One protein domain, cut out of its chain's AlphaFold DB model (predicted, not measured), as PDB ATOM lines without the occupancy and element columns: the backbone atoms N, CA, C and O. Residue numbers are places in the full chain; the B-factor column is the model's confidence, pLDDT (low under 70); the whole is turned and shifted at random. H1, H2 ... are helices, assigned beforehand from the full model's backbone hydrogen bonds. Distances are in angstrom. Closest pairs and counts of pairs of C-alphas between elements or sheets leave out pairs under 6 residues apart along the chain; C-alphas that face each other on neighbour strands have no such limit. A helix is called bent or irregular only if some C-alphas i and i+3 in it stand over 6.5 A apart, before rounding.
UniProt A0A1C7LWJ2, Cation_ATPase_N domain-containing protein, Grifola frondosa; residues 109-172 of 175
ATOM      1  N   TRP A 109     111.945 106.560 109.364       72.19
ATOM      2  CA  TRP A 109     112.179 107.910 109.885       72.19
ATOM      3  C   TRP A 109     113.562 108.473 109.552       72.19
ATOM      4  O   TRP A 109     113.668 109.632 109.171       72.19
ATOM      5  N   LYS A 110     114.631 107.667 109.640       72.19
ATOM      6  CA  LYS A 110     115.977 108.114 109.235       72.19
ATOM      7  C   LYS A 110     116.041 108.335 107.726       72.19
ATOM      8  O   LYS A 110     116.691 109.275 107.284       72.19
ATOM      9  N   LYS A 111     115.336 107.510 106.945       70.12
ATOM     10  CA  LYS A 111     115.211 107.678 105.491       70.12
ATOM     11  C   LYS A 111     114.482 108.981 105.155       70.12
ATOM     12  O   LYS A 111     114.998 109.777 104.385       70.12
ATOM     13  N   ALA A 112     113.345 109.232 105.804       69.88
ATOM     14  CA  ALA A 112     112.569 110.461 105.655       69.88
ATOM     15  C   ALA A 112     113.373 111.702 106.063       69.88
ATOM     16  O   ALA A 112     113.400 112.678 105.321       69.88
ATOM     17  N   LEU A 113     114.093 111.648 107.186       74.62
ATOM     18  CA  LEU A 113     114.952 112.745 107.625       74.62
ATOM     19  C   LEU A 113     116.083 112.999 106.622       74.62
ATOM     20  O   LEU A 113     116.348 114.142 106.281       74.62
ATOM     21  N   ASN A 114     116.693 111.946 106.079       73.00
ATOM     22  CA  ASN A 114     117.716 112.085 105.048       73.00
ATOM     23  C   ASN A 114     117.151 112.589 103.705       73.00
ATOM     24  O   ASN A 114     117.894 113.157 102.917       73.00
ATOM     25  N   TYR A 115     115.852 112.421 103.436       69.12
ATOM     26  CA  TYR A 115     115.191 113.008 102.264       69.12
ATOM     27  C   TYR A 115     114.809 114.475 102.471       69.12
ATOM     28  O   TYR A 115     114.994 115.284 101.568       69.12
ATOM     29  N   VAL A 116     114.310 114.833 103.656       70.69
ATOM     30  CA  VAL A 116     113.899 116.212 103.977       70.69
ATOM     31  C   VAL A 116     115.107 117.107 104.263       70.69
ATOM     32  O   VAL A 116     115.099 118.274 103.903       70.69
ATOM     33  N   PHE A 117     116.167 116.570 104.861       70.88
ATOM     34  CA  PHE A 117     117.386 117.312 105.199       70.88
ATOM     35  C   PHE A 117     118.578 116.955 104.297       70.88
ATOM     36  O   PHE A 117     119.704 117.366 104.568       70.88
ATOM     37  N   GLY A 118     118.354 116.192 103.226       74.25
ATOM     38  CA  GLY A 118     119.406 115.775 102.301       74.25
ATOM     39  C   GLY A 118     119.695 116.796 101.203       74.25
ATOM     40  O   GLY A 118     118.786 117.407 100.637       74.25
ATOM     41  N   GLY A 119     120.978 116.934 100.856       76.69
ATOM     42  CA  GLY A 119     121.450 117.637  99.661       76.69
ATOM     43  C   GLY A 119     120.990 119.093  99.571       76.69
ATOM     44  O   GLY A 119     121.511 119.963 100.260       76.69
ATOM     45  N   PHE A 120     120.026 119.355  98.685       76.00
ATOM     46  CA  PHE A 120     119.574 120.700  98.326       76.00
ATOM     47  C   PHE A 120     118.511 121.278  99.275       76.00
ATOM     48  O   PHE A 120     118.506 122.481  99.522       76.00
ATOM     49  N   ASN A 121     117.634 120.448  99.860       83.62
ATOM     50  CA  ASN A 121     116.572 120.947 100.751       83.62
ATOM     51  C   ASN A 121     117.154 121.552 102.044       83.62
ATOM     52  O   ASN A 121     116.614 122.510 102.593       83.62
ATOM     53  N   PHE A 122     118.336 121.091 102.458       87.38
ATOM     54  CA  PHE A 122     119.082 121.673 103.572       87.38
ATOM     55  C   PHE A 122     119.347 123.183 103.403       87.38
ATOM     56  O   PHE A 122     119.229 123.939 104.368       87.38
ATOM     57  N   LEU A 123     119.622 123.654 102.180       89.00
ATOM     58  CA  LEU A 123     119.810 125.085 101.907       89.00
ATOM     59  C   LEU A 123     118.508 125.874 102.103       89.00
ATOM     60  O   LEU A 123     118.551 127.007 102.580       89.00
ATOM     61  N   MET A 124     117.357 125.276 101.787       89.94
ATOM     62  CA  MET A 124     116.045 125.908 101.969       89.94
ATOM     63  C   MET A 124     115.721 126.090 103.453       89.94
ATOM     64  O   MET A 124     115.222 127.146 103.843       89.94
ATOM     65  N   TRP A 125     116.078 125.118 104.296       90.25
ATOM     66  CA  TRP A 125     115.973 125.249 105.751       90.25
ATOM     67  C   TRP A 125     116.865 126.360 106.305       90.25
ATOM     68  O   TRP A 125     116.410 127.150 107.132       90.25
ATOM     69  N   ILE A 126     118.108 126.474 105.826       92.31
ATOM     70  CA  ILE A 126     118.997 127.575 106.227       92.31
ATOM     71  C   ILE A 126     118.408 128.921 105.795       92.31
ATOM     72  O   ILE A 126     118.337 129.840 106.609       92.31
ATOM     73  N   ALA A 127     117.938 129.041 104.550       91.75
ATOM     74  CA  ALA A 127     117.311 130.263 104.051       91.75
ATOM     75  C   ALA A 127     116.070 130.646 104.872       91.75
ATOM     76  O   ALA A 127     115.887 131.818 105.205       91.75
ATOM     77  N   PHE A 128     115.249 129.665 105.257       92.50
ATOM     78  CA  PHE A 128     114.093 129.871 106.126       92.50
ATOM     79  C   PHE A 128     114.510 130.420 107.497       92.50
ATOM     80  O   PHE A 128     113.973 131.437 107.939       92.50
ATOM     81  N   ILE A 129     115.523 129.817 108.130       91.94
ATOM     82  CA  ILE A 129     116.059 130.280 109.418       91.94
ATOM     83  C   ILE A 129     116.620 131.703 109.298       91.94
ATOM     84  O   ILE A 129     116.279 132.559 110.110       91.94
ATOM     85  N   VAL A 130     117.430 131.990 108.273       91.31
ATOM     86  CA  VAL A 130     118.005 133.330 108.039       91.31
ATOM     87  C   VAL A 130     116.911 134.374 107.813       91.31
ATOM     88  O   VAL A 130     116.996 135.479 108.345       91.31
ATOM     89  N   THR A 131     115.852 134.025 107.084       89.88
ATOM     90  CA  THR A 131     114.729 134.934 106.823       89.88
ATOM     91  C   THR A 131     113.933 135.224 108.099       89.88
ATOM     92  O   THR A 131     113.579 136.378 108.354       89.88
ATOM     93  N   ILE A 132     113.722 134.217 108.956       88.75
ATOM     94  CA  ILE A 132     113.131 134.420 110.287       88.75
ATOM     95  C   ILE A 132     114.028 135.307 111.156       88.75
ATOM     96  O   ILE A 132     113.524 136.244 111.773       88.75
ATOM     97  N   LEU A 133     115.346 135.081 111.166       88.88
ATOM     98  CA  LEU A 133     116.294 135.914 111.917       88.88
ATOM     99  C   LEU A 133     116.317 137.368 111.424       88.88
ATOM    100  O   LEU A 133     116.424 138.301 112.228       88.88
ATOM    101  N   SER A 134     116.174 137.565 110.111       86.00
ATOM    102  CA  SER A 134     116.048 138.883 109.488       86.00
ATOM    103  C   SER A 134     114.744 139.591 109.860       86.00
ATOM    104  O   SER A 134     114.700 140.820 109.840       86.00
ATOM    105  N   TYR A 135     113.682 138.848 110.180       83.31
ATOM    106  CA  TYR A 135     112.451 139.408 110.736       83.31
ATOM    107  C   TYR A 135     112.617 139.722 112.236       83.31
ATOM    108  O   TYR A 135     112.317 140.835 112.669       83.31
ATOM    109  N   GLN A 136     113.174 138.798 113.027       80.69
ATOM    110  CA  GLN A 136     113.493 138.991 114.447       80.69
ATOM    111  C   GLN A 136     114.683 138.097 114.853       80.69
ATOM    112  O   GLN A 136     114.608 136.891 114.630       80.69
ATOM    113  N   PRO A 137     115.756 138.610 115.498       71.56
ATOM    114  CA  PRO A 137     115.888 139.888 116.213       71.56
ATOM    115  C   PRO A 137     116.439 141.077 115.404       71.56
ATOM    116  O   PRO A 137     116.402 142.196 115.911       71.56
ATOM    117  N   LEU A 138     116.934 140.869 114.179       72.38
ATOM    118  CA  LEU A 138     117.622 141.909 113.392       72.38
ATOM    119  C   LEU A 138     116.675 142.971 112.800       72.38
ATOM    120  O   LEU A 138     117.116 144.068 112.480       72.38
ATOM    121  N   GLY A 139     115.379 142.669 112.677       67.56
ATOM    122  CA  GLY A 139     114.376 143.559 112.081       67.56
ATOM    123  C   GLY A 139     113.806 144.647 113.002       67.56
ATOM    124  O   GLY A 139     112.829 145.292 112.635       67.56
ATOM    125  N   ARG A 140     114.339 144.864 114.210       73.00
ATOM    126  CA  ARG A 140     113.840 145.917 115.126       73.00
ATOM    127  C   ARG A 140     114.390 147.306 114.754       73.00
ATOM    128  O   ARG A 140     115.530 147.377 114.307       73.00
ATOM    129  N   PRO A 141     113.650 148.416 114.990       70.38
ATOM    130  CA  PRO A 141     112.340 148.540 115.657       70.38
ATOM    131  C   PRO A 141     111.108 148.367 114.744       70.38
ATOM    132  O   PRO A 141     110.014 148.196 115.269       70.38
ATOM    133  N   ASN A 142     111.271 148.363 113.414       71.50
ATOM    134  CA  ASN A 142     110.178 148.206 112.445       71.50
ATOM    135  C   ASN A 142     110.402 146.953 111.579       71.50
ATOM    136  O   ASN A 142     111.064 147.048 110.541       71.50
ATOM    137  N   PRO A 143     109.877 145.781 111.976       74.69
ATOM    138  CA  PRO A 143     110.086 144.556 111.219       74.69
ATOM    139  C   PRO A 143     109.378 144.636 109.863       74.69
ATOM    140  O   PRO A 143     108.176 144.885 109.778       74.69
ATOM    141  N   ALA A 144     110.126 144.408 108.784       79.88
ATOM    142  CA  ALA A 144     109.567 144.390 107.441       79.88
ATOM    143  C   ALA A 144     108.667 143.157 107.263       79.88
ATOM    144  O   ALA A 144     109.151 142.024 107.223       79.88
ATOM    145  N   VAL A 145     107.358 143.380 107.090       85.19
ATOM    146  CA  VAL A 145     106.356 142.329 106.804       85.19
ATOM    147  C   VAL A 145     106.733 141.510 105.560       85.19
ATOM    148  O   VAL A 145     106.428 140.324 105.472       85.19
ATOM    149  N   PHE A 146     107.479 142.113 104.632       88.00
ATOM    150  CA  PHE A 146     108.053 141.433 103.474       88.00
ATOM    151  C   PHE A 146     108.903 140.209 103.855       88.00
ATOM    152  O   PHE A 146     108.728 139.144 103.267       88.00
ATOM    153  N   ASN A 147     109.757 140.312 104.881       88.38
ATOM    154  CA  ASN A 147     110.607 139.200 105.324       88.38
ATOM    155  C   ASN A 147     109.765 138.041 105.873       88.38
ATOM    156  O   ASN A 147     110.075 136.878 105.632       88.38
ATOM    157  N   LEU A 148     108.649 138.342 106.545       88.00
ATOM    158  CA  LEU A 148     107.700 137.318 106.982       88.00
ATOM    159  C   LEU A 148     107.031 136.626 105.784       88.00
ATOM    160  O   LEU A 148     106.897 135.404 105.775       88.00
ATOM    161  N   GLY A 149     106.671 137.392 104.750       91.62
ATOM    162  CA  GLY A 149     106.145 136.849 103.496       91.62
ATOM    163  C   GLY A 149     107.126 135.890 102.818       91.62
ATOM    164  O   GLY A 149     106.738 134.788 102.429       91.62
ATOM    165  N   VAL A 150     108.408 136.258 102.753       92.12
ATOM    166  CA  VAL A 150     109.468 135.389 102.218       92.12
ATOM    167  C   VAL A 150     109.642 134.128 103.075       92.12
ATOM    168  O   VAL A 150     109.787 133.041 102.523       92.12
ATOM    169  N   ALA A 151     109.553 134.224 104.407       92.62
ATOM    170  CA  ALA A 151     109.646 133.054 105.284       92.62
ATOM    171  C   ALA A 151     108.498 132.055 105.041       92.62
ATOM    172  O   ALA A 151     108.733 130.851 104.938       92.62
ATOM    173  N   ILE A 152     107.265 132.549 104.893       93.31
ATOM    174  CA  ILE A 152     106.096 131.711 104.588       93.31
ATOM    175  C   ILE A 152     106.224 131.084 103.192       93.31
ATOM    176  O   ILE A 152     105.931 129.900 103.021       93.31
ATOM    177  N   LEU A 153     106.706 131.842 102.203       94.38
ATOM    178  CA  LEU A 153     106.966 131.327 100.859       94.38
ATOM    179  C   LEU A 153     107.999 130.190 100.883       94.38
ATOM    180  O   LEU A 153     107.775 129.147 100.272       94.38
ATOM    181  N   LEU A 154     109.104 130.364 101.616       94.06
ATOM    182  CA  LEU A 154     110.128 129.329 101.781       94.06
ATOM    183  C   LEU A 154     109.556 128.074 102.444       94.06
ATOM    184  O   LEU A 154     109.832 126.968 101.981       94.06
ATOM    185  N   LEU A 155     108.710 128.232 103.464       92.62
ATOM    186  CA  LEU A 155     108.029 127.109 104.105       92.62
ATOM    187  C   LEU A 155     107.137 126.342 103.116       92.62
ATOM    188  O   LEU A 155     107.178 125.112 103.080       92.62
ATOM    189  N   LEU A 156     106.379 127.050 102.273       94.12
ATOM    190  CA  LEU A 156     105.543 126.433 101.240       94.12
ATOM    191  C   LEU A 156     106.397 125.635 100.246       94.12
ATOM    192  O   LEU A 156     106.086 124.481  99.953       94.12
ATOM    193  N   VAL A 157     107.505 126.210  99.774       91.38
ATOM    194  CA  VAL A 157     108.421 125.520  98.851       91.38
ATOM    195  C   VAL A 157     109.047 124.278  99.501       91.38
ATOM    196  O   VAL A 157     109.168 123.241  98.841       91.38
ATOM    197  N   ILE A 158     109.401 124.331 100.789       89.75
ATOM    198  CA  ILE A 158     109.904 123.166 101.538       89.75
ATOM    199  C   ILE A 158     108.846 122.059 101.590       89.75
ATOM    200  O   ILE A 158     109.175 120.906 101.316       89.75
ATOM    201  N   ILE A 159     107.584 122.394 101.873       88.38
ATOM    202  CA  ILE A 159     106.485 121.417 101.918       88.38
ATOM    203  C   ILE A 159     106.287 120.775 100.544       88.38
ATOM    204  O   ILE A 159     106.325 119.553 100.434       88.38
ATOM    205  N   VAL A 160     106.141 121.581  99.491       89.31
ATOM    206  CA  VAL A 160     105.908 121.083  98.126       89.31
ATOM    207  C   VAL A 160     107.065 120.194  97.663       89.31
ATOM    208  O   VAL A 160     106.838 119.088  97.175       89.31
ATOM    209  N   SER A 161     108.311 120.629  97.868       86.00
ATOM    210  CA  SER A 161     109.487 119.830  97.505       86.00
ATOM    211  C   SER A 161     109.583 118.529  98.311       86.00
ATOM    212  O   SER A 161     109.816 117.476  97.720       86.00
ATOM    213  N   ALA A 162     109.337 118.557  99.624       83.12
ATOM    214  CA  ALA A 162     109.328 117.359 100.465       83.12
ATOM    215  C   ALA A 162     108.223 116.370 100.059       83.12
ATOM    216  O   ALA A 162     108.477 115.165 100.011       83.12
ATOM    217  N   THR A 163     107.029 116.859  99.712       84.00
ATOM    218  CA  THR A 163     105.937 116.023  99.198       84.00
ATOM    219  C   THR A 163     106.331 115.345  97.888       84.00
ATOM    220  O   THR A 163     106.109 114.143  97.752       84.00
ATOM    221  N   PHE A 164     106.975 116.054  96.955       82.88
ATOM    222  CA  PHE A 164     107.474 115.440  95.721       82.88
ATOM    223  C   PHE A 164     108.563 114.394  95.977       82.88
ATOM    224  O   PHE A 164     108.501 113.323  95.381       82.88
ATOM    225  N   TYR A 165     109.515 114.635  96.888       77.69
ATOM    226  CA  TYR A 165     110.515 113.622  97.255       77.69
ATOM    227  C   TYR A 165     109.875 112.388  97.895       77.69
ATOM    228  O   TYR A 165     110.205 111.261  97.530       77.69
ATOM    229  N   ALA A 166     108.938 112.587  98.822       75.12
ATOM    230  CA  ALA A 166     108.236 111.497  99.486       75.12
ATOM    231  C   ALA A 166     107.379 110.685  98.505       75.12
ATOM    232  O   ALA A 166     107.367 109.462  98.589       75.12
ATOM    233  N   LEU A 167     106.707 111.340  97.556       76.56
ATOM    234  CA  LEU A 167     105.872 110.676  96.557       76.56
ATOM    235  C   LEU A 167     106.720 109.956  95.501       76.56
ATOM    236  O   LEU A 167     106.476 108.785  95.220       76.56
ATOM    237  N   ALA A 168     107.758 110.605  94.968       68.62
ATOM    238  CA  ALA A 168     108.623 110.032  93.937       68.62
ATOM    239  C   ALA A 168     109.383 108.784  94.415       68.62
ATOM    240  O   ALA A 168     109.638 107.874  93.632       68.62
ATOM    241  N   ILE A 169     109.745 108.730  95.698       65.31
ATOM    242  CA  ILE A 169     110.535 107.632  96.270       65.31
ATOM    243  C   ILE A 169     109.687 106.655  97.091       65.31
ATOM    244  O   ILE A 169     110.018 105.473  97.165       65.31
ATOM    245  N   GLY A 170     108.596 107.116  97.703       63.84
ATOM    246  CA  GLY A 170     107.672 106.275  98.470       63.84
ATOM    247  C   GLY A 170     106.796 105.371  97.605       63.84
ATOM    248  O   GLY A 170     106.226 104.416  98.123       63.84
ATOM    249  N   MET A 171     106.713 105.635  96.298       58.78
ATOM    250  CA  MET A 171     105.916 104.845  95.356       58.78
ATOM    251  C   MET A 171     106.708 103.726  94.658       58.78
ATOM    252  O   MET A 171     106.150 103.027  93.816       58.78
ATOM    253  N   LEU A 172     107.982 103.513  95.012       55.09
ATOM    254  CA  LEU A 172     108.708 102.319  94.587       55.09
ATOM    255  C   LEU A 172     108.478 101.220  95.636       55.09
ATOM    256  O   LEU A 172     108.982 101.358  96.757       55.09
TER     257      LEU A 172
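What this domain is: This is residues 109 to 172 of the 175 residues of the protein "Cation_ATPase_N domain-containing protein" of Grifola frondosa (UniProt A0A1C7LWJ2). This is a long, thin helical hairpin, in which H2 and the much longer H3 run side by side in opposite ways, joined at one end by the link of residues 136 to 144. The short helix H1 is set at a steep tilt beyond the first residue of H2 and packs on residues 162 to 166 of H3, and H3 runs along the pair with H1 near one end of it and H2 further along. The printed part has 64 residues with three named helices, in the order H1, H2, H3, and no named strand; the class is all helix, with 49 of the 64 printed residues in the helices. The whole is loose, with a radius of gyration of the C-alphas of 14.3 A, and its C-alphas span 51 by 17 by 16 A, a rod.

Where its parts are: The printed part begins with H1, residues 109 to 116, whose first C-alpha, that of Trp 109, is at (112.179, 107.910, 109.885). H1 has 8 residues and measures 10.3 A from first to last C-alpha. Residues 117 to 120 form a tight link to H2, residues 121 to 135. H2 has 15 residues and measures 21.4 A from the C-alpha of Asn 121, at (116.572, 120.947, 100.751), to that of Tyr 135. Residues 136 to 144 form a short link of 9 residues, and C-alpha 141 in it is at (112.340, 148.540, 115.657). H3, residues 145 to 170, follows; it is the longest helix, with 26 residues and 37.0 A from first to last C-alpha. It begins with C-alpha 145 at (106.356, 142.329, 106.804) and ends with C-alpha 170 at (107.672, 106.275, 98.470). Residues 171 and 172 follow H3 to the last printed residue, Leu 172.

How they stand to each other: H1 and H2 are close but not clearly touching, with 1 pair of C-alphas within 8 A, those of Val 116 and Phe 122, 7.5 A apart. H1 and H2 run the same way at a steep tilt of 69 degrees, only just short of about perpendicular, and their centres are 19.3 A apart. H1 touches H3, with residues 162 to 166 of H3 alone, and the closest C-alphas of the two are those of Val 116 and Ala 162, 5.9 A apart. H1 and H3 run opposite ways at a steep tilt of 55 degrees. H2 and H3 touch with 20 pairs of C-alphas within 8 A, against 6 such pairs between H1 and H3. The closest C-alphas of H2 and H3 are those of Phe 128 and Ala 151, 5.5 A apart, and the centres of the two helices are 11.7 A apart. H2 and H3 run opposite ways at a shallow tilt of 17 degrees and form a helical hairpin. In the backbones of H1, H2 and H3, every O i to N i+4 pair is within hydrogen-bond range. No helix is bent or irregular.

The domain as a whole: The two C-alphas farthest apart are those of Pro 141, in the link from H2 to H3, and Leu 172, the last printed residue, at 50.9 A. The first and last printed C-alphas, those of Trp 109 and Leu 172, are 16.7 A apart. The printed part has no cut, and neither of its two links is long. The mean pLDDT of the printed part is 81.2, with means of 71 for H1, 89 for H2 and 85 for H3. The model's confidence is under 70 at residues 112, 115 and 139 and at residues 168 to 172, of which 168 to 170 belong to H3.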